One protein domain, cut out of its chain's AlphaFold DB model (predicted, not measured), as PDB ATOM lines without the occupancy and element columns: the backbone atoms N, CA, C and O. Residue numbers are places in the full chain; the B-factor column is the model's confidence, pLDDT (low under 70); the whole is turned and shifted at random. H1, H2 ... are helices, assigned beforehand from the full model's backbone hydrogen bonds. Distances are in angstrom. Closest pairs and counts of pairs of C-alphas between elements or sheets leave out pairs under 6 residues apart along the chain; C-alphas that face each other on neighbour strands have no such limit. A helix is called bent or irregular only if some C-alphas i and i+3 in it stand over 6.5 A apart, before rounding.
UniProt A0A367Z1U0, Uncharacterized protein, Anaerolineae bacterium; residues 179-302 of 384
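What this domain is: This is residues 179 to 302 of the 384 residues of an uncharacterized protein of Anaerolineae bacterium (UniProt A0A367Z1U0). This is a rounded ball of helices with H4 running through its middle and the other helices arranged around it. H1 and H6 stand on opposite sides of H4, as do H2 and H7, and likewise H5 and H8, while short H3 is close to the first turn of H4. The printed part has 124 residues, with eight named helices in the order H1 to H8 and no named strand; the class is all helix. It is compact, with a radius of gyration of the C-alphas of 13.3 A and spans of 35 by 33 by 29 A.

Where its parts are: Find C-alpha 179 at (131.542, 112.540, 132.808); from there H1 runs through residues 179 to 200 over 28.8 A, with a kink of 52 degrees near residue 194. Next come H2, residues 203 to 213, 15.4 A long, and H3, residues 216 to 222. H4 begins at C-alpha 226, at (118.491, 121.340, 133.488), and runs 16.1 A to residue 237. Go on to H5, residues 243 to 251, then H6, residues 258 to 271, 19.6 A, and H7, residues 274 to 288, 20.9 A. H8, residues 296 to 302, ends at C-alpha 302, at (126.252, 124.415, 126.665). H1, H3 and H6 are irregular: C-alphas 196 and 199 are 9.3 A apart, 217 and 220 are 7.4 A apart, and 267 and 270 are 8.0 A apart.

How they stand to each other: Begin with the two hubs, H1 and H4, which touch three helices each. They touch each other, closest at the C-alphas of Val 193 and Leu 234, 5.5 A, running the same way at a shallow tilt of 33 degrees, only just short of steep. With residues 184 to 192 alone, H1 touches H8, closest at the C-alphas of Ala 188 and Glu 302, 4.9 A. H2 touches H4 at a steep tilt of 47 degrees, closest at the C-alphas of Tyr 210 and Cys 233, 6.4 A. H6 and H7 form a helical hairpin, with the C-alphas of Lys 269 and Gln 277 closest at 6.1 A; with H4 they make a bundle, three helices grouped together. H3 and H5 touch no helix, and H1 and H6 are apart. Every O i to N i+4 pair is within hydrogen-bond range in H2, H4, H5, H7 and H8; the counts are 16 of 18 in H1, 8 of 10 in H6 and 1 of 3 in H3, where 3 of 4 O i to N i+3 pairs are within range.

The domain as a whole: The two C-alphas farthest apart are those of Lys 179 and Thr 270, 38.7 A. The printed part has no cut and no long link. Its mean pLDDT is 94.9, and no printed residue is under 70.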
ATOM      1  N   LYS A 179     131.353 111.503 131.784       97.00
ATOM      2  CA  LYS A 179     131.542 112.540 132.808       97.00
ATOM      3  C   LYS A 179     131.990 113.873 132.207       97.00
ATOM      4  O   LYS A 179     131.642 114.913 132.753       97.00
ATOM      5  N   VAL A 180     132.723 113.861 131.091       97.75
ATOM      6  CA  VAL A 180     133.185 115.094 130.436       97.75
ATOM      7  C   VAL A 180     132.009 115.859 129.818       97.75
ATOM      8  O   VAL A 180     131.971 117.086 129.899       97.75
ATOM      9  N   ILE A 181     131.006 115.145 129.291       96.94
ATOM     10  CA  ILE A 181     129.743 115.737 128.815       96.94
ATOM     11  C   ILE A 181     128.996 116.394 129.982       96.94
ATOM     12  O   ILE A 181     128.563 117.542 129.876       96.94
ATOM     13  N   ASP A 182     128.881 115.691 131.112       95.06
ATOM     14  CA  ASP A 182     128.214 116.223 132.306       95.06
ATOM     15  C   ASP A 182     128.943 117.470 132.842       95.06
ATOM     16  O   ASP A 182     128.309 118.481 133.144       95.06
ATOM     17  N   GLN A 183     130.278 117.449 132.877       95.44
ATOM     18  CA  GLN A 183     131.093 118.603 133.267       95.44
ATOM     19  C   GLN A 183     130.932 119.794 132.314       95.44
ATOM     20  O   GLN A 183     130.855 120.925 132.785       95.44
ATOM     21  N   ALA A 184     130.861 119.567 130.996       96.25
ATOM     22  CA  ALA A 184     130.623 120.631 130.016       96.25
ATOM     23  C   ALA A 184     129.294 121.351 130.282       96.25
ATOM     24  O   ALA A 184     129.214 122.577 130.210       96.25
ATOM     25  N   ARG A 185     128.256 120.584 130.636       95.56
ATOM     26  CA  ARG A 185     126.937 121.125 130.969       95.56
ATOM     27  C   ARG A 185     126.956 121.924 132.267       95.56
ATOM     28  O   ARG A 185     126.446 123.039 132.279       95.56
ATOM     29  N   VAL A 186     127.545 121.383 133.337       94.06
ATOM     30  CA  VAL A 186     127.658 122.091 134.628       94.06
ATOM     31  C   VAL A 186     128.439 123.394 134.459       94.06
ATOM     32  O   VAL A 186     128.021 124.437 134.957       94.06
ATOM     33  N   GLU A 187     129.537 123.351 133.707       95.81
ATOM     34  CA  GLU A 187     130.354 124.524 133.404       95.81
ATOM     35  C   GLU A 187     129.567 125.583 132.619       95.81
ATOM     36  O   GLU A 187     129.644 126.767 132.936       95.81
ATOM     37  N   ALA A 188     128.736 125.172 131.660       96.75
ATOM     38  CA  ALA A 188     127.863 126.090 130.940       96.75
ATOM     39  C   ALA A 188     126.810 126.748 131.842       96.75
ATOM     40  O   ALA A 188     126.559 127.947 131.704       96.75
ATOM     41  N   VAL A 189     126.213 126.006 132.786       95.50
ATOM     42  CA  VAL A 189     125.315 126.603 133.791       95.50
ATOM     43  C   VAL A 189     126.085 127.640 134.605       95.50
ATOM     44  O   VAL A 189     125.637 128.779 134.721       95.50
ATOM     45  N   ARG A 190     127.260 127.260 135.120       95.69
ATOM     46  CA  ARG A 190     128.119 128.118 135.943       95.69
ATOM     47  C   ARG A 190     128.463 129.422 135.225       95.69
ATOM     48  O   ARG A 190     128.178 130.484 135.763       95.69
ATOM     49  N   GLN A 191     129.002 129.347 134.008       96.12
ATOM     50  CA  GLN A 191     129.373 130.517 133.202       96.12
ATOM     51  C   GLN A 191     128.166 131.404 132.880       96.12
ATOM     52  O   GLN A 191     128.270 132.628 132.918       96.12
ATOM     53  N   THR A 192     127.006 130.802 132.595       95.00
ATOM     54  CA  THR A 192     125.777 131.565 132.322       95.00
ATOM     55  C   THR A 192     125.327 132.336 133.557       95.00
ATOM     56  O   THR A 192     125.034 133.525 133.469       95.00
ATOM     57  N   VAL A 193     125.284 131.676 134.716       94.00
ATOM     58  CA  VAL A 193     124.864 132.298 135.978       94.00
ATOM     59  C   VAL A 193     125.876 133.354 136.430       94.00
ATOM     60  O   VAL A 193     125.474 134.459 136.780       94.00
ATOM     61  N   GLU A 194     127.174 133.058 136.354       95.56
ATOM     62  CA  GLU A 194     128.258 134.002 136.652       95.56
ATOM     63  C   GLU A 194     128.171 135.255 135.778       95.56
ATOM     64  O   GLU A 194     128.169 136.370 136.297       95.56
ATOM     65  N   SER A 195     128.006 135.088 134.463       94.88
ATOM     66  CA  SER A 195     127.885 136.216 133.536       94.88
ATOM     67  C   SER A 195     126.656 137.088 133.806       94.88
ATOM     68  O   SER A 195     126.698 138.281 133.508       94.88
ATOM     69  N   LEU A 196     125.560 136.518 134.314       93.88
ATOM     70  CA  LEU A 196     124.322 137.253 134.597       93.88
ATOM     71  C   LEU A 196     124.344 137.947 135.964       93.88
ATOM     72  O   LEU A 196     123.775 139.031 136.101       93.88
ATOM     73  N   LEU A 197     124.977 137.334 136.967       93.31
ATOM     74  CA  LEU A 197     125.080 137.878 138.324       93.31
ATOM     75  C   LEU A 197     126.262 138.845 138.494       93.31
ATOM     76  O   LEU A 197     126.216 139.712 139.369       93.31
ATOM     77  N   GLY A 198     127.304 138.730 137.667       93.00
ATOM     78  CA  GLY A 198     128.494 139.574 137.742       93.00
ATOM     79  C   GLY A 198     129.179 139.467 139.104       93.00
ATOM     80  O   GLY A 198     129.397 138.372 139.614       93.00
ATOM     81  N   GLU A 199     129.482 140.607 139.727       90.56
ATOM     82  CA  GLU A 199     130.150 140.668 141.039       90.56
ATOM     83  C   GLU A 199     129.354 140.008 142.178       90.56
ATOM     84  O   GLU A 199     129.933 139.651 143.202       90.56
ATOM     85  N   ALA A 200     128.039 139.812 142.012       89.75
ATOM     86  CA  ALA A 200     127.208 139.119 142.995       89.75
ATOM     87  C   ALA A 200     127.367 137.587 142.949       89.75
ATOM     88  O   ALA A 200     126.861 136.889 143.829       89.75
ATOM     89  N   PHE A 201     128.044 137.040 141.934       94.69
ATOM     90  CA  PHE A 201     128.225 135.602 141.802       94.69
ATOM     91  C   PHE A 201     129.128 135.036 142.906       94.69
ATOM     92  O   PHE A 201     130.265 135.465 143.094       94.69
ATOM     93  N   ASN A 202     128.645 133.996 143.591       94.56
ATOM     94  CA  ASN A 202     129.442 133.201 144.516       94.56
ATOM     95  C   ASN A 202     129.530 131.751 144.030       94.56
ATOM     96  O   ASN A 202     128.528 131.031 144.000       94.56
ATOM     97  N   LEU A 203     130.745 131.313 143.692       93.62
ATOM     98  CA  LEU A 203     130.991 129.974 143.160       93.62
ATOM     99  C   LEU A 203     130.583 128.862 144.135       93.62
ATOM    100  O   LEU A 203     129.953 127.892 143.719       93.62
ATOM    101  N   GLN A 204     130.928 128.992 145.416       94.25
ATOM    102  CA  GLN A 204     130.648 127.954 146.408       94.25
ATOM    103  C   GLN A 204     129.138 127.805 146.623       94.25
ATOM    104  O   GLN A 204     128.607 126.707 146.489       94.25
ATOM    105  N   SER A 205     128.430 128.917 146.840       92.69
ATOM    106  CA  SER A 205     126.973 128.917 147.015       92.69
ATOM    107  C   SER A 205     126.232 128.379 145.788       92.69
ATOM    108  O   SER A 205     125.228 127.673 145.931       92.69
ATOM    109  N   PHE A 206     126.728 128.681 144.582       94.25
ATOM    110  CA  PHE A 206     126.203 128.113 143.342       94.25
ATOM    111  C   PHE A 206     126.370 126.591 143.307       94.25
ATOM    112  O   PHE A 206     125.387 125.883 143.085       94.25
ATOM    113  N   LEU A 207     127.586 126.087 143.547       93.06
ATOM    114  CA  LEU A 207     127.874 124.650 143.514       93.06
ATOM    115  C   LEU A 207     127.062 123.890 144.563       93.06
ATOM    116  O   LEU A 207     126.509 122.838 144.248       93.06
ATOM    117  N   ASP A 208     126.944 124.432 145.774       93.12
ATOM    118  CA  ASP A 208     126.159 123.826 146.851       93.12
ATOM    119  C   ASP A 208     124.681 123.712 146.449       93.12
ATOM    120  O   ASP A 208     124.099 122.627 146.508       93.12
ATOM    121  N   SER A 209     124.098 124.803 145.941       94.69
ATOM    122  CA  SER A 209     122.697 124.829 145.500       94.69
ATOM    123  C   SER A 209     122.454 123.896 144.311       94.69
ATOM    124  O   SER A 209     121.485 123.136 144.310       94.69
ATOM    125  N   TYR A 210     123.338 123.925 143.310       94.88
ATOM    126  CA  TYR A 210     123.233 123.090 142.115       94.88
ATOM    127  C   TYR A 210     123.313 121.605 142.469       94.88
ATOM    128  O   TYR A 210     122.427 120.832 142.110       94.88
ATOM    129  N   ASN A 211     124.345 121.198 143.216       93.38
ATOM    130  CA  ASN A 211     124.550 119.799 143.587       93.38
ATOM    131  C   ASN A 211     123.401 119.268 144.446       93.38
ATOM    132  O   ASN A 211     122.965 118.132 144.260       93.38
ATOM    133  N   GLN A 212     122.883 120.094 145.359       93.94
ATOM    134  CA  GLN A 212     121.772 119.708 146.215       93.94
ATOM    135  C   GLN A 212     120.467 119.538 145.428       93.94
ATOM    136  O   GLN A 212     119.791 118.523 145.586       93.94
ATOM    137  N   LEU A 213     120.123 120.492 144.560       95.00
ATOM    138  CA  LEU A 213     118.860 120.489 143.809       95.00
ATOM    139  C   LEU A 213     118.877 119.584 142.566       95.00
ATOM    140  O   LEU A 213     117.815 119.274 142.030       95.00
ATOM    141  N   ASN A 214     120.048 119.121 142.122       94.25
ATOM    142  CA  ASN A 214     120.171 118.108 141.067       94.25
ATOM    143  C   ASN A 214     119.934 116.670 141.581       94.25
ATOM    144  O   ASN A 214     119.881 115.726 140.792       94.25
ATOM    145  N   HIS A 215     119.818 116.475 142.900       94.56
ATOM    146  CA  HIS A 215     119.590 115.161 143.497       94.56
ATOM    147  C   HIS A 215     118.188 114.614 143.141       94.56
ATOM    148  O   HIS A 215     117.232 115.394 143.137       94.56
ATOM    149  N   PRO A 216     118.009 113.287 142.933       93.75
ATOM    150  CA  PRO A 216     116.718 112.693 142.554       93.75
ATOM    151  C   PRO A 216     115.531 113.046 143.455       93.75
ATOM    152  O   PRO A 216     114.393 113.099 142.996       93.75
ATOM    153  N   GLU A 217     115.795 113.342 144.731       94.75
ATOM    154  CA  GLU A 217     114.794 113.852 145.685       94.75
ATOM    155  C   GLU A 217     114.031 115.076 145.139       94.75
ATOM    156  O   GLU A 217     112.835 115.219 145.385       94.75
ATOM    157  N   PHE A 218     114.705 115.942 144.379       96.06
ATOM    158  CA  PHE A 218     114.150 117.191 143.863       96.06
ATOM    159  C   PHE A 218     113.650 117.086 142.417       96.06
ATOM    160  O   PHE A 218     113.062 118.046 141.921       96.06
ATOM    161  N   HIS A 219     113.797 115.935 141.747       93.81
ATOM    162  CA  HIS A 219     113.319 115.737 140.368       93.81
ATOM    163  C   HIS A 219     111.823 116.013 140.173       93.81
ATOM    164  O   HIS A 219     111.486 116.609 139.154       93.81
ATOM    165  N   PRO A 220     110.907 115.698 141.114       94.25
ATOM    166  CA  PRO A 220     109.506 116.109 140.979       94.25
ATOM    167  C   PRO A 220     109.321 117.632 140.896       94.25
ATOM    168  O   PRO A 220     108.432 118.110 140.195       94.25
ATOM    169  N   PHE A 221     110.178 118.395 141.582       96.00
ATOM    170  CA  PHE A 221     110.154 119.856 141.587       96.00
ATOM    171  C   PHE A 221     110.832 120.446 140.342       96.00
ATOM    172  O   PHE A 221     110.259 121.315 139.683       96.00
ATOM    173  N   THR A 222     112.022 119.950 139.993       94.69
ATOM    174  CA  THR A 222     112.818 120.426 138.847       94.69
ATOM    175  C   THR A 222     112.406 119.803 137.515       94.69
ATOM    176  O   THR A 222     112.938 120.187 136.479       94.69
ATOM    177  N   ALA A 223     111.472 118.850 137.527       92.00
ATOM    178  CA  ALA A 223     111.078 118.021 136.389       92.00
ATOM    179  C   ALA A 223     112.254 117.290 135.709       92.00
ATOM    180  O   ALA A 223     112.183 117.014 134.512       92.00
ATOM    181  N   ASP A 224     113.345 117.042 136.450       91.94
ATOM    182  CA  ASP A 224     114.634 116.573 135.911       91.94
ATOM    183  C   ASP A 224     115.114 117.418 134.704       91.94
ATOM    184  O   ASP A 224     115.728 116.940 133.750       91.94
ATOM    185  N   ASN A 225     114.789 118.717 134.717       92.56
ATOM    186  CA  ASN A 225     115.081 119.645 133.634       92.56
ATOM    187  C   ASN A 225     116.217 120.596 134.024       92.56
ATOM    188  O   ASN A 225     116.129 121.382 134.969       92.56
ATOM    189  N   GLN A 226     117.287 120.559 133.237       93.56
ATOM    190  CA  GLN A 226     118.491 121.340 133.488       93.56
ATOM    191  C   GLN A 226     118.286 122.847 133.262       93.56
ATOM    192  O   GLN A 226     118.933 123.636 133.941       93.56
ATOM    193  N   ASP A 227     117.374 123.273 132.375       96.12
ATOM    194  CA  ASP A 227     117.005 124.695 132.259       96.12
ATOM    195  C   ASP A 227     116.364 125.200 133.554       96.12
ATOM    196  O   ASP A 227     116.656 126.304 134.015       96.12
ATOM    197  N   TYR A 228     115.492 124.380 134.146       96.81
ATOM    198  CA  TYR A 228     114.780 124.723 135.374       96.81
ATOM    199  C   TYR A 228     115.762 124.832 136.534       96.81
ATOM    200  O   TYR A 228     115.733 125.817 137.269       96.81
ATOM    201  N   LEU A 229     116.676 123.866 136.658       96.31
ATOM    202  CA  LEU A 229     117.736 123.902 137.661       96.31
ATOM    203  C   LEU A 229     118.653 125.122 137.485       96.31
ATOM    204  O   LEU A 229     118.891 125.843 138.451       96.31
ATOM    205  N   ALA A 230     119.108 125.404 136.259       96.62
ATOM    206  CA  ALA A 230     119.939 126.570 135.959       96.62
ATOM    207  C   ALA A 230     119.243 127.888 136.338       96.62
ATOM    208  O   ALA A 230     119.855 128.765 136.948       96.62
ATOM    209  N   TYR A 231     117.950 128.010 136.028       97.94
ATOM    210  CA  TYR A 231     117.150 129.168 136.415       97.94
ATOM    211  C   TYR A 231     116.973 129.274 137.937       97.94
ATOM    212  O   TYR A 231     117.120 130.360 138.493       97.94
ATOM    213  N   ILE A 232     116.697 128.167 138.634       97.19
ATOM    214  CA  ILE A 232     116.606 128.168 140.101       97.19
ATOM    215  C   ILE A 232     117.930 128.652 140.705       97.19
ATOM    216  O   ILE A 232     117.916 129.544 141.550       97.19
ATOM    217  N   CYS A 233     119.072 128.148 140.227       96.25
ATOM    218  CA  CYS A 233     120.392 128.607 140.662       96.25
ATOM    219  C   CYS A 233     120.626 130.101 140.394       96.25
ATOM    220  O   CYS A 233     121.208 130.772 141.242       96.25
ATOM    221  N   LEU A 234     120.153 130.637 139.261       96.69
ATOM    222  CA  LEU A 234     120.230 132.071 138.962       96.69
ATOM    223  C   LEU A 234     119.467 132.908 140.001       96.69
ATOM    224  O   LEU A 234     119.999 133.892 140.506       96.69
ATOM    225  N   ILE A 235     118.240 132.506 140.336       97.25
ATOM    226  CA  ILE A 235     117.389 133.227 141.293       97.25
ATOM    227  C   ILE A 235     117.905 133.110 142.732       97.25
ATOM    228  O   ILE A 235     117.854 134.078 143.491       97.25
ATOM    229  N   LEU A 236     118.421 131.943 143.119       95.62
ATOM    230  CA  LEU A 236     119.070 131.767 144.420       95.62
ATOM    231  C   LEU A 236     120.343 132.618 144.509       95.62
ATOM    232  O   LEU A 236     120.553 133.328 145.488       95.62
ATOM    233  N   GLY A 237     121.157 132.615 143.450       93.56
ATOM    234  CA  GLY A 237     122.373 133.420 143.373       93.56
ATOM    235  C   GLY A 237     122.116 134.929 143.327       93.56
ATOM    236  O   GLY A 237     122.966 135.696 143.766       93.56
ATOM    237  N   SER A 238     120.941 135.374 142.870       93.88
ATOM    238  CA  SER A 238     120.558 136.791 142.935       93.88
ATOM    239  C   SER A 238     120.175 137.252 144.346       93.88
ATOM    240  O   SER A 238     119.899 138.435 144.539       93.88
ATOM    241  N   GLY A 239     120.076 136.333 145.311       93.31
ATOM    242  CA  GLY A 239     119.650 136.618 146.680       93.31
ATOM    243  C   GLY A 239     118.152 136.895 146.837       93.31
ATOM    244  O   GLY A 239     117.735 137.312 147.916       93.31
ATOM    245  N   LEU A 240     117.328 136.667 145.801       94.50
ATOM    246  CA  LEU A 240     115.874 136.867 145.900       94.50
ATOM    247  C   LEU A 240     115.240 135.848 146.858       94.50
ATOM    248  O   LEU A 240     114.313 136.166 147.605       94.50
ATOM    249  N   TYR A 241     115.763 134.622 146.844       94.56
ATOM    250  CA  TYR A 241     115.374 133.557 147.755       94.56
ATOM    251  C   TYR A 241     116.596 132.893 148.377       94.56
ATOM    252  O   TYR A 241     117.657 132.802 147.769       94.56
ATOM    253  N   ASP A 242     116.397 132.385 149.588       92.56
ATOM    254  CA  ASP A 242     117.370 131.574 150.308       92.56
ATOM    255  C   ASP A 242     117.235 130.087 149.934       92.56
ATOM    256  O   ASP A 242     116.124 129.543 149.888       92.56
ATOM    257  N   THR A 243     118.367 129.417 149.700       93.44
ATOM    258  CA  THR A 243     118.416 128.008 149.278       93.44
ATOM    259  C   THR A 243     117.771 127.080 150.311       93.44
ATOM    260  O   THR A 243     116.958 126.223 149.948       93.44
ATOM    261  N   GLU A 244     118.051 127.263 151.606       94.31
ATOM    262  CA  GLU A 244     117.485 126.414 152.662       94.31
ATOM    263  C   GLU A 244     115.969 126.584 152.783       94.31
ATOM    264  O   GLU A 244     115.236 125.628 153.065       94.31
ATOM    265  N   LYS A 245     115.466 127.805 152.574       93.62
ATOM    266  CA  LYS A 245     114.028 128.074 152.523       93.62
ATOM    267  C   LYS A 245     113.365 127.311 151.375       93.62
ATOM    268  O   LYS A 245     112.387 126.610 151.639       93.62
ATOM    269  N   ILE A 246     113.905 127.383 150.156       95.19
ATOM    270  CA  ILE A 246     113.352 126.658 148.999       95.19
ATOM    271  C   ILE A 246     113.344 125.150 149.256       95.19
ATOM    272  O   ILE A 246     112.313 124.499 149.090       95.19
ATOM    273  N   ILE A 247     114.440 124.594 149.774       95.44
ATOM    274  CA  ILE A 247     114.518 123.168 150.116       95.44
ATOM    275  C   ILE A 247     113.445 122.774 151.137       95.44
ATOM    276  O   ILE A 247     112.773 121.751 150.971       95.44
ATOM    277  N   ARG A 248     113.245 123.578 152.190       96.19
ATOM    278  CA  ARG A 248     112.197 123.329 153.195       96.19
ATOM    279  C   ARG A 248     110.792 123.418 152.612       96.19
ATOM    280  O   ARG A 248     109.905 122.699 153.071       96.19
ATOM    281  N   GLU A 249     110.555 124.291 151.642       96.12
ATOM    282  CA  GLU A 249     109.255 124.400 150.978       96.12
ATOM    283  C   GLU A 249     108.972 123.211 150.061       96.12
ATOM    284  O   GLU A 249     107.859 122.681 150.108       96.12
ATOM    285  N   VAL A 250     109.973 122.732 149.317       95.94
ATOM    286  CA  VAL A 250     109.849 121.526 148.481       95.94
ATOM    287  C   VAL A 250     109.617 120.288 149.349       95.94
ATOM    288  O   VAL A 250     108.618 119.588 149.178       95.94
ATOM    289  N   ARG A 251     110.462 120.060 150.365       96.12
ATOM    290  CA  ARG A 251     110.307 118.935 151.312       96.12
ATOM    291  C   ARG A 251     108.996 119.001 152.092       96.12
ATOM    292  O   ARG A 251     108.361 117.979 152.340       96.12
ATOM    293  N   GLY A 252     108.567 120.210 152.445       96.25
ATOM    294  CA  GLY A 252     107.288 120.476 153.096       96.25
ATOM    295  C   GLY A 252     106.074 120.407 152.165       96.25
ATOM    296  O   GLY A 252     104.976 120.718 152.620       96.25
ATOM    297  N   LYS A 253     106.247 120.037 150.886       93.69
ATOM    298  CA  LYS A 253     105.185 119.938 149.868       93.69
ATOM    299  C   LYS A 253     104.406 121.241 149.627       93.69
ATOM    300  O   LYS A 253     103.256 121.207 149.199       93.69
ATOM    301  N   ARG A 254     105.029 122.391 149.900       95.12
ATOM    302  CA  ARG A 254     104.469 123.734 149.650       95.12
ATOM    303  C   ARG A 254     104.886 124.298 148.296       95.12
ATOM    304  O   ARG A 254     104.151 125.097 147.729       95.12
ATOM    305  N   LEU A 255     106.030 123.849 147.786       94.94
ATOM    306  CA  LEU A 255     106.542 124.184 146.465       94.94
ATOM    307  C   LEU A 255     106.786 122.886 145.691       94.94
ATOM    308  O   LEU A 255     107.793 122.214 145.876       94.94
ATOM    309  N   LEU A 256     105.808 122.483 144.888       93.94
ATOM    310  CA  LEU A 256     105.763 121.167 144.251       93.94
ATOM    311  C   LEU A 256     106.337 121.162 142.841       93.94
ATOM    312  O   LEU A 256     106.811 120.125 142.395       93.94
ATOM    313  N   THR A 257     106.263 122.286 142.129       96.50
ATOM    314  CA  THR A 257     106.653 122.349 140.717       96.50
ATOM    315  C   THR A 257     107.470 123.592 140.414       96.50
ATOM    316  O   THR A 257     107.277 124.654 141.010       96.50
ATOM    317  N   PHE A 258     108.332 123.488 139.404       97.12
ATOM    318  CA  PHE A 258     109.036 124.635 138.840       97.12
ATOM    319  C   PHE A 258     108.088 125.769 138.427       97.12
ATOM    320  O   PHE A 258     108.400 126.940 138.623       97.12
ATOM    321  N   ARG A 259     106.898 125.431 137.906       96.56
ATOM    322  CA  ARG A 259     105.893 126.426 137.517       96.56
ATOM    323  C   ARG A 259     105.485 127.310 138.696       96.56
ATOM    324  O   ARG A 259     105.462 128.526 138.557       96.56
ATOM    325  N   GLN A 260     105.233 126.707 139.857       96.81
ATOM    326  CA  GLN A 260     104.920 127.459 141.074       96.81
ATOM    327  C   GLN A 260     106.080 128.373 141.481       96.81
ATOM    328  O   GLN A 260     105.844 129.514 141.863       96.81
ATOM    329  N   PHE A 261     107.322 127.898 141.364       97.88
ATOM    330  CA  PHE A 261     108.504 128.691 141.703       97.88
ATOM    331  C   PHE A 261     108.659 129.909 140.790       97.88
ATOM    332  O   PHE A 261     108.797 131.028 141.277       97.88
ATOM    333  N   ILE A 262     108.594 129.724 139.470       98.06
ATOM    334  CA  ILE A 262     108.775 130.841 138.539       98.06
ATOM    335  C   ILE A 262     107.612 131.843 138.595       98.06
ATOM    336  O   ILE A 262     107.852 133.039 138.459       98.06
ATOM    337  N   ASP A 263     106.381 131.393 138.874       97.75
ATOM    338  CA  ASP A 263     105.245 132.293 139.120       97.75
ATOM    339  C   ASP A 263     105.447 133.128 140.401       97.75
ATOM    340  O   ASP A 263     105.123 134.314 140.420       97.75
ATOM    341  N   GLN A 264     106.040 132.555 141.456       97.00
ATOM    342  CA  GLN A 264     106.428 133.324 142.645       97.00
ATOM    343  C   GLN A 264     107.513 134.361 142.325       97.00
ATOM    344  O   GLN A 264     107.394 135.504 142.773       97.00
ATOM    345  N   VAL A 265     108.518 134.014 141.513       97.62
ATOM    346  CA  VAL A 265     109.532 134.984 141.062       97.62
ATOM    347  C   VAL A 265     108.889 136.127 140.279       97.62
ATOM    348  O   VAL A 265     109.197 137.279 140.570       97.62
ATOM    349  N   GLU A 266     107.956 135.844 139.361       97.94
ATOM    350  CA  GLU A 266     107.254 136.880 138.583       97.94
ATOM    351  C   GLU A 266     106.587 137.910 139.505       97.94
ATOM    352  O   GLU A 266     106.720 139.113 139.285       97.94
ATOM    353  N   THR A 267     105.946 137.473 140.596       97.19
ATOM    354  CA  THR A 267     105.339 138.410 141.564       97.19
ATOM    355  C   THR A 267     106.343 139.295 142.308       97.19
ATOM    356  O   THR A 267     105.965 140.358 142.798       97.19
ATOM    357  N   HIS A 268     107.617 138.898 142.367       95.81
ATOM    358  CA  HIS A 268     108.687 139.627 143.054       95.81
ATOM    359  C   HIS A 268     109.731 140.197 142.085       95.81
ATOM    360  O   HIS A 268     110.752 140.721 142.533       95.81
ATOM    361  N   LYS A 269     109.499 140.139 140.766       95.69
ATOM    362  CA  LYS A 269     110.525 140.449 139.759       95.69
ATOM    363  C   LYS A 269     111.095 141.859 139.878       95.69
ATOM    364  O   LYS A 269     112.261 142.068 139.580       95.69
ATOM    365  N   THR A 270     110.319 142.818 140.384       95.12
ATOM    366  CA  THR A 270     110.772 144.203 140.592       95.12
ATOM    367  C   THR A 270     111.890 144.329 141.633       95.12
ATOM    368  O   THR A 270     112.520 145.378 141.710       95.12
ATOM    369  N   GLN A 271     112.129 143.290 142.443       95.12
ATOM    370  CA  GLN A 271     113.244 143.214 143.394       95.12
ATOM    371  C   GLN A 271     114.551 142.755 142.732       95.12
ATOM    372  O   GLN A 271     115.619 142.907 143.319       95.12
ATOM    373  N   LEU A 272     114.487 142.200 141.517       94.69
ATOM    374  CA  LEU A 272     115.669 141.825 140.750       94.69
ATOM    375  C   LEU A 272     116.318 143.069 140.115       94.69
ATOM    376  O   LEU A 272     115.613 144.003 139.732       94.69
ATOM    377  N   PRO A 273     117.646 143.084 139.915       92.25
ATOM    378  CA  PRO A 273     118.306 144.045 139.034       92.25
ATOM    379  C   PRO A 273     117.709 144.037 137.618       92.25
ATOM    380  O   PRO A 273     117.272 142.995 137.132       92.25
ATOM    381  N   ALA A 274     117.742 145.175 136.915       91.62
ATOM    382  CA  ALA A 274     117.110 145.326 135.596       91.62
ATOM    383  C   ALA A 274     117.585 144.291 134.551       91.62
ATOM    384  O   ALA A 274     116.780 143.786 133.771       91.62
ATOM    385  N   SER A 275     118.870 143.921 134.562       90.12
ATOM    386  CA  SER A 275     119.412 142.856 133.704       90.12
ATOM    387  C   SER A 275     118.773 141.494 133.990       90.12
ATOM    388  O   SER A 275     118.417 140.768 133.060       90.12
ATOM    389  N   LEU A 276     118.570 141.168 135.271       94.00
ATOM    390  CA  LEU A 276     117.928 139.928 135.702       94.00
ATOM    391  C   LEU A 276     116.409 139.939 135.481       94.00
ATOM    392  O   LEU A 276     115.820 138.883 135.268       94.00
ATOM    393  N   GLN A 277     115.776 141.115 135.470       95.38
ATOM    394  CA  GLN A 277     114.373 141.238 135.068       95.38
ATOM    395  C   GLN A 277     114.191 140.863 133.594       95.38
ATOM    396  O   GLN A 277     113.342 140.034 133.287       95.38
ATOM    397  N   MET A 278     115.031 141.386 132.693       93.69
ATOM    398  CA  MET A 278     114.932 141.081 131.258       93.69
ATOM    399  C   MET A 278     115.115 139.585 130.958       93.69
ATOM    400  O   MET A 278     114.349 139.005 130.185       93.69
ATOM    401  N   ILE A 279     116.109 138.936 131.580       95.00
ATOM    402  CA  ILE A 279     116.320 137.491 131.387       95.00
ATOM    403  C   ILE A 279     115.186 136.669 132.013       95.00
ATOM    404  O   ILE A 279     114.728 135.708 131.395       95.00
ATOM    405  N   HIS A 280     114.675 137.068 133.185       97.44
ATOM    406  CA  HIS A 280     113.498 136.447 133.787       97.44
ATOM    407  C   HIS A 280     112.278 136.527 132.861       97.44
ATOM    408  O   HIS A 280     111.642 135.505 132.625       97.44
ATOM    409  N   GLU A 281     111.986 137.694 132.286       96.94
ATOM    410  CA  GLU A 281     110.835 137.889 131.398       96.94
ATOM    411  C   GLU A 281     110.907 137.001 130.152       96.94
ATOM    412  O   GLU A 281     109.908 136.384 129.776       96.94
ATOM    413  N   SER A 282     112.096 136.863 129.553       96.62
ATOM    414  CA  SER A 282     112.308 135.951 128.425       96.62
ATOM    415  C   SER A 282     112.066 134.488 128.811       96.62
ATOM    416  O   SER A 282     111.326 133.783 128.122       96.62
ATOM    417  N   ILE A 283     112.642 134.030 129.927       97.50
ATOM    418  CA  ILE A 283     112.485 132.644 130.396       97.50
ATOM    419  C   ILE A 283     111.026 132.375 130.769       97.50
ATOM    420  O   ILE A 283     110.465 131.345 130.398       97.50
ATOM    421  N   TYR A 284     110.380 133.306 131.467       97.88
ATOM    422  CA  TYR A 284     108.994 133.175 131.892       97.88
ATOM    423  C   TYR A 284     108.028 133.121 130.703       97.88
ATOM    424  O   TYR A 284     107.098 132.311 130.708       97.88
ATOM    425  N   ALA A 285     108.272 133.916 129.654       96.81
ATOM    426  CA  ALA A 285     107.522 133.837 128.404       96.81
ATOM    427  C   ALA A 285     107.656 132.454 127.746       96.81
ATOM    428  O   ALA A 285     106.636 131.846 127.415       96.81
ATOM    429  N   ASN A 286     108.878 131.915 127.656       95.56
ATOM    430  CA  ASN A 286     109.136 130.575 127.117       95.56
ATOM    431  C   ASN A 286     108.433 129.479 127.943       95.56
ATOM    432  O   ASN A 286     107.812 128.567 127.399       95.56
ATOM    433  N   VAL A 287     108.449 129.591 129.275       95.12
ATOM    434  CA  VAL A 287     107.729 128.657 130.160       95.12
ATOM    435  C   VAL A 287     106.214 128.757 129.959       95.12
ATOM    436  O   VAL A 287     105.525 127.737 129.970       95.12
ATOM    437  N   LYS A 288     105.659 129.962 129.758       94.50
ATOM    438  CA  LYS A 288     104.229 130.132 129.436       94.50
ATOM    439  C   LYS A 288     103.853 129.548 128.079       94.50
ATOM    440  O   LYS A 288     102.734 129.060 127.955       94.50
ATOM    441  N   SER A 289     104.747 129.580 127.095       90.38
ATOM    442  CA  SER A 289     104.504 128.967 125.786       90.38
ATOM    443  C   SER A 289     104.720 127.451 125.768       90.38
ATOM    444  O   SER A 289     104.543 126.839 124.720       90.38
ATOM    445  N   GLY A 290     105.098 126.841 126.898       87.94
ATOM    446  CA  GLY A 290     105.367 125.406 126.987       87.94
ATOM    447  C   GLY A 290     106.707 124.990 126.378       87.94
ATOM    448  O   GLY A 290     106.881 123.816 126.051       87.94
ATOM    449  N   ASP A 291     107.652 125.924 126.216       89.56
ATOM    450  CA  ASP A 291     108.990 125.602 125.722       89.56
ATOM    451  C   ASP A 291     109.684 124.648 126.710       89.56
ATOM    452  O   ASP A 291     109.830 124.980 127.893       89.56
ATOM    453  N   PRO A 292     110.131 123.465 126.257       86.25
ATOM    454  CA  PRO A 292     110.786 122.490 127.117       86.25
ATOM    455  C   PRO A 292     112.176 122.922 127.607       86.25
ATOM    456  O   PRO A 292     112.717 122.281 128.507       86.25
ATOM    457  N   THR A 293     112.758 123.952 126.996       92.06
ATOM    458  CA  THR A 293     114.139 124.427 127.172       92.06
ATOM    459  C   THR A 293     114.168 125.958 127.271       92.06
ATOM    460  O   THR A 293     114.698 126.648 126.393       92.06
ATOM    461  N   PRO A 294     113.511 126.539 128.289       95.12
ATOM    462  CA  PRO A 294     113.212 127.966 128.300       95.12
ATOM    463  C   PRO A 294     114.434 128.868 128.513       95.12
ATOM    464  O   PRO A 294     114.337 130.069 128.250       95.12
ATOM    465  N   PHE A 295     115.577 128.342 128.968       97.00
ATOM    466  CA  PHE A 295     116.772 129.125 129.271       97.00
ATOM    467  C   PHE A 295     117.769 129.091 128.101       97.00
ATOM    468  O   PHE A 295     118.860 128.526 128.175       97.00
ATOM    469  N   LYS A 296     117.408 129.769 127.006       94.56
ATOM    470  CA  LYS A 296     118.152 129.734 125.730       94.56
ATOM    471  C   LYS A 296     119.626 130.130 125.847       94.56
ATOM    472  O   LYS A 296     120.478 129.441 125.296       94.56
ATOM    473  N   ALA A 297     119.941 131.184 126.605       93.25
ATOM    474  CA  ALA A 297     121.325 131.628 126.808       93.25
ATOM    475  C   ALA A 297     122.214 130.516 127.395       93.25
ATOM    476  O   ALA A 297     123.335 130.305 126.940       93.25
ATOM    477  N   PHE A 298     121.680 129.748 128.349       96.06
ATOM    478  CA  PHE A 298     122.373 128.595 128.906       96.06
ATOM    479  C   PHE A 298     122.604 127.504 127.857       96.06
ATOM    480  O   PHE A 298     123.710 126.976 127.759       96.06
ATOM    481  N   ARG A 299     121.596 127.178 127.046       96.81
ATOM    482  CA  ARG A 299     121.716 126.129 126.024       96.81
ATOM    483  C   ARG A 299     122.777 126.470 124.971       96.81
ATOM    484  O   ARG A 299     123.591 125.607 124.653       96.81
ATOM    485  N   TYR A 300     122.863 127.726 124.533       95.62
ATOM    486  CA  TYR A 300     123.938 128.171 123.637       95.62
ATOM    487  C   TYR A 300     125.326 128.079 124.289       95.62
ATOM    488  O   TYR A 300     126.277 127.604 123.661       95.62
ATOM    489  N   ASN A 301     125.446 128.435 125.572       96.19
ATOM    490  CA  ASN A 301     126.691 128.240 126.318       96.19
ATOM    491  C   ASN A 301     127.034 126.749 126.481       96.19
ATOM    492  O   ASN A 301     128.210 126.387 126.433       96.19
ATOM    493  N   GLU A 302     126.041 125.866 126.629       97.81
ATOM    494  CA  GLU A 302     126.252 124.415 126.665       97.81
ATOM    495  C   GLU A 302     126.793 123.896 125.337       97.81
ATOM    496  O   GLU A 302     127.741 123.107 125.350       97.81
TER     497      GLU A 302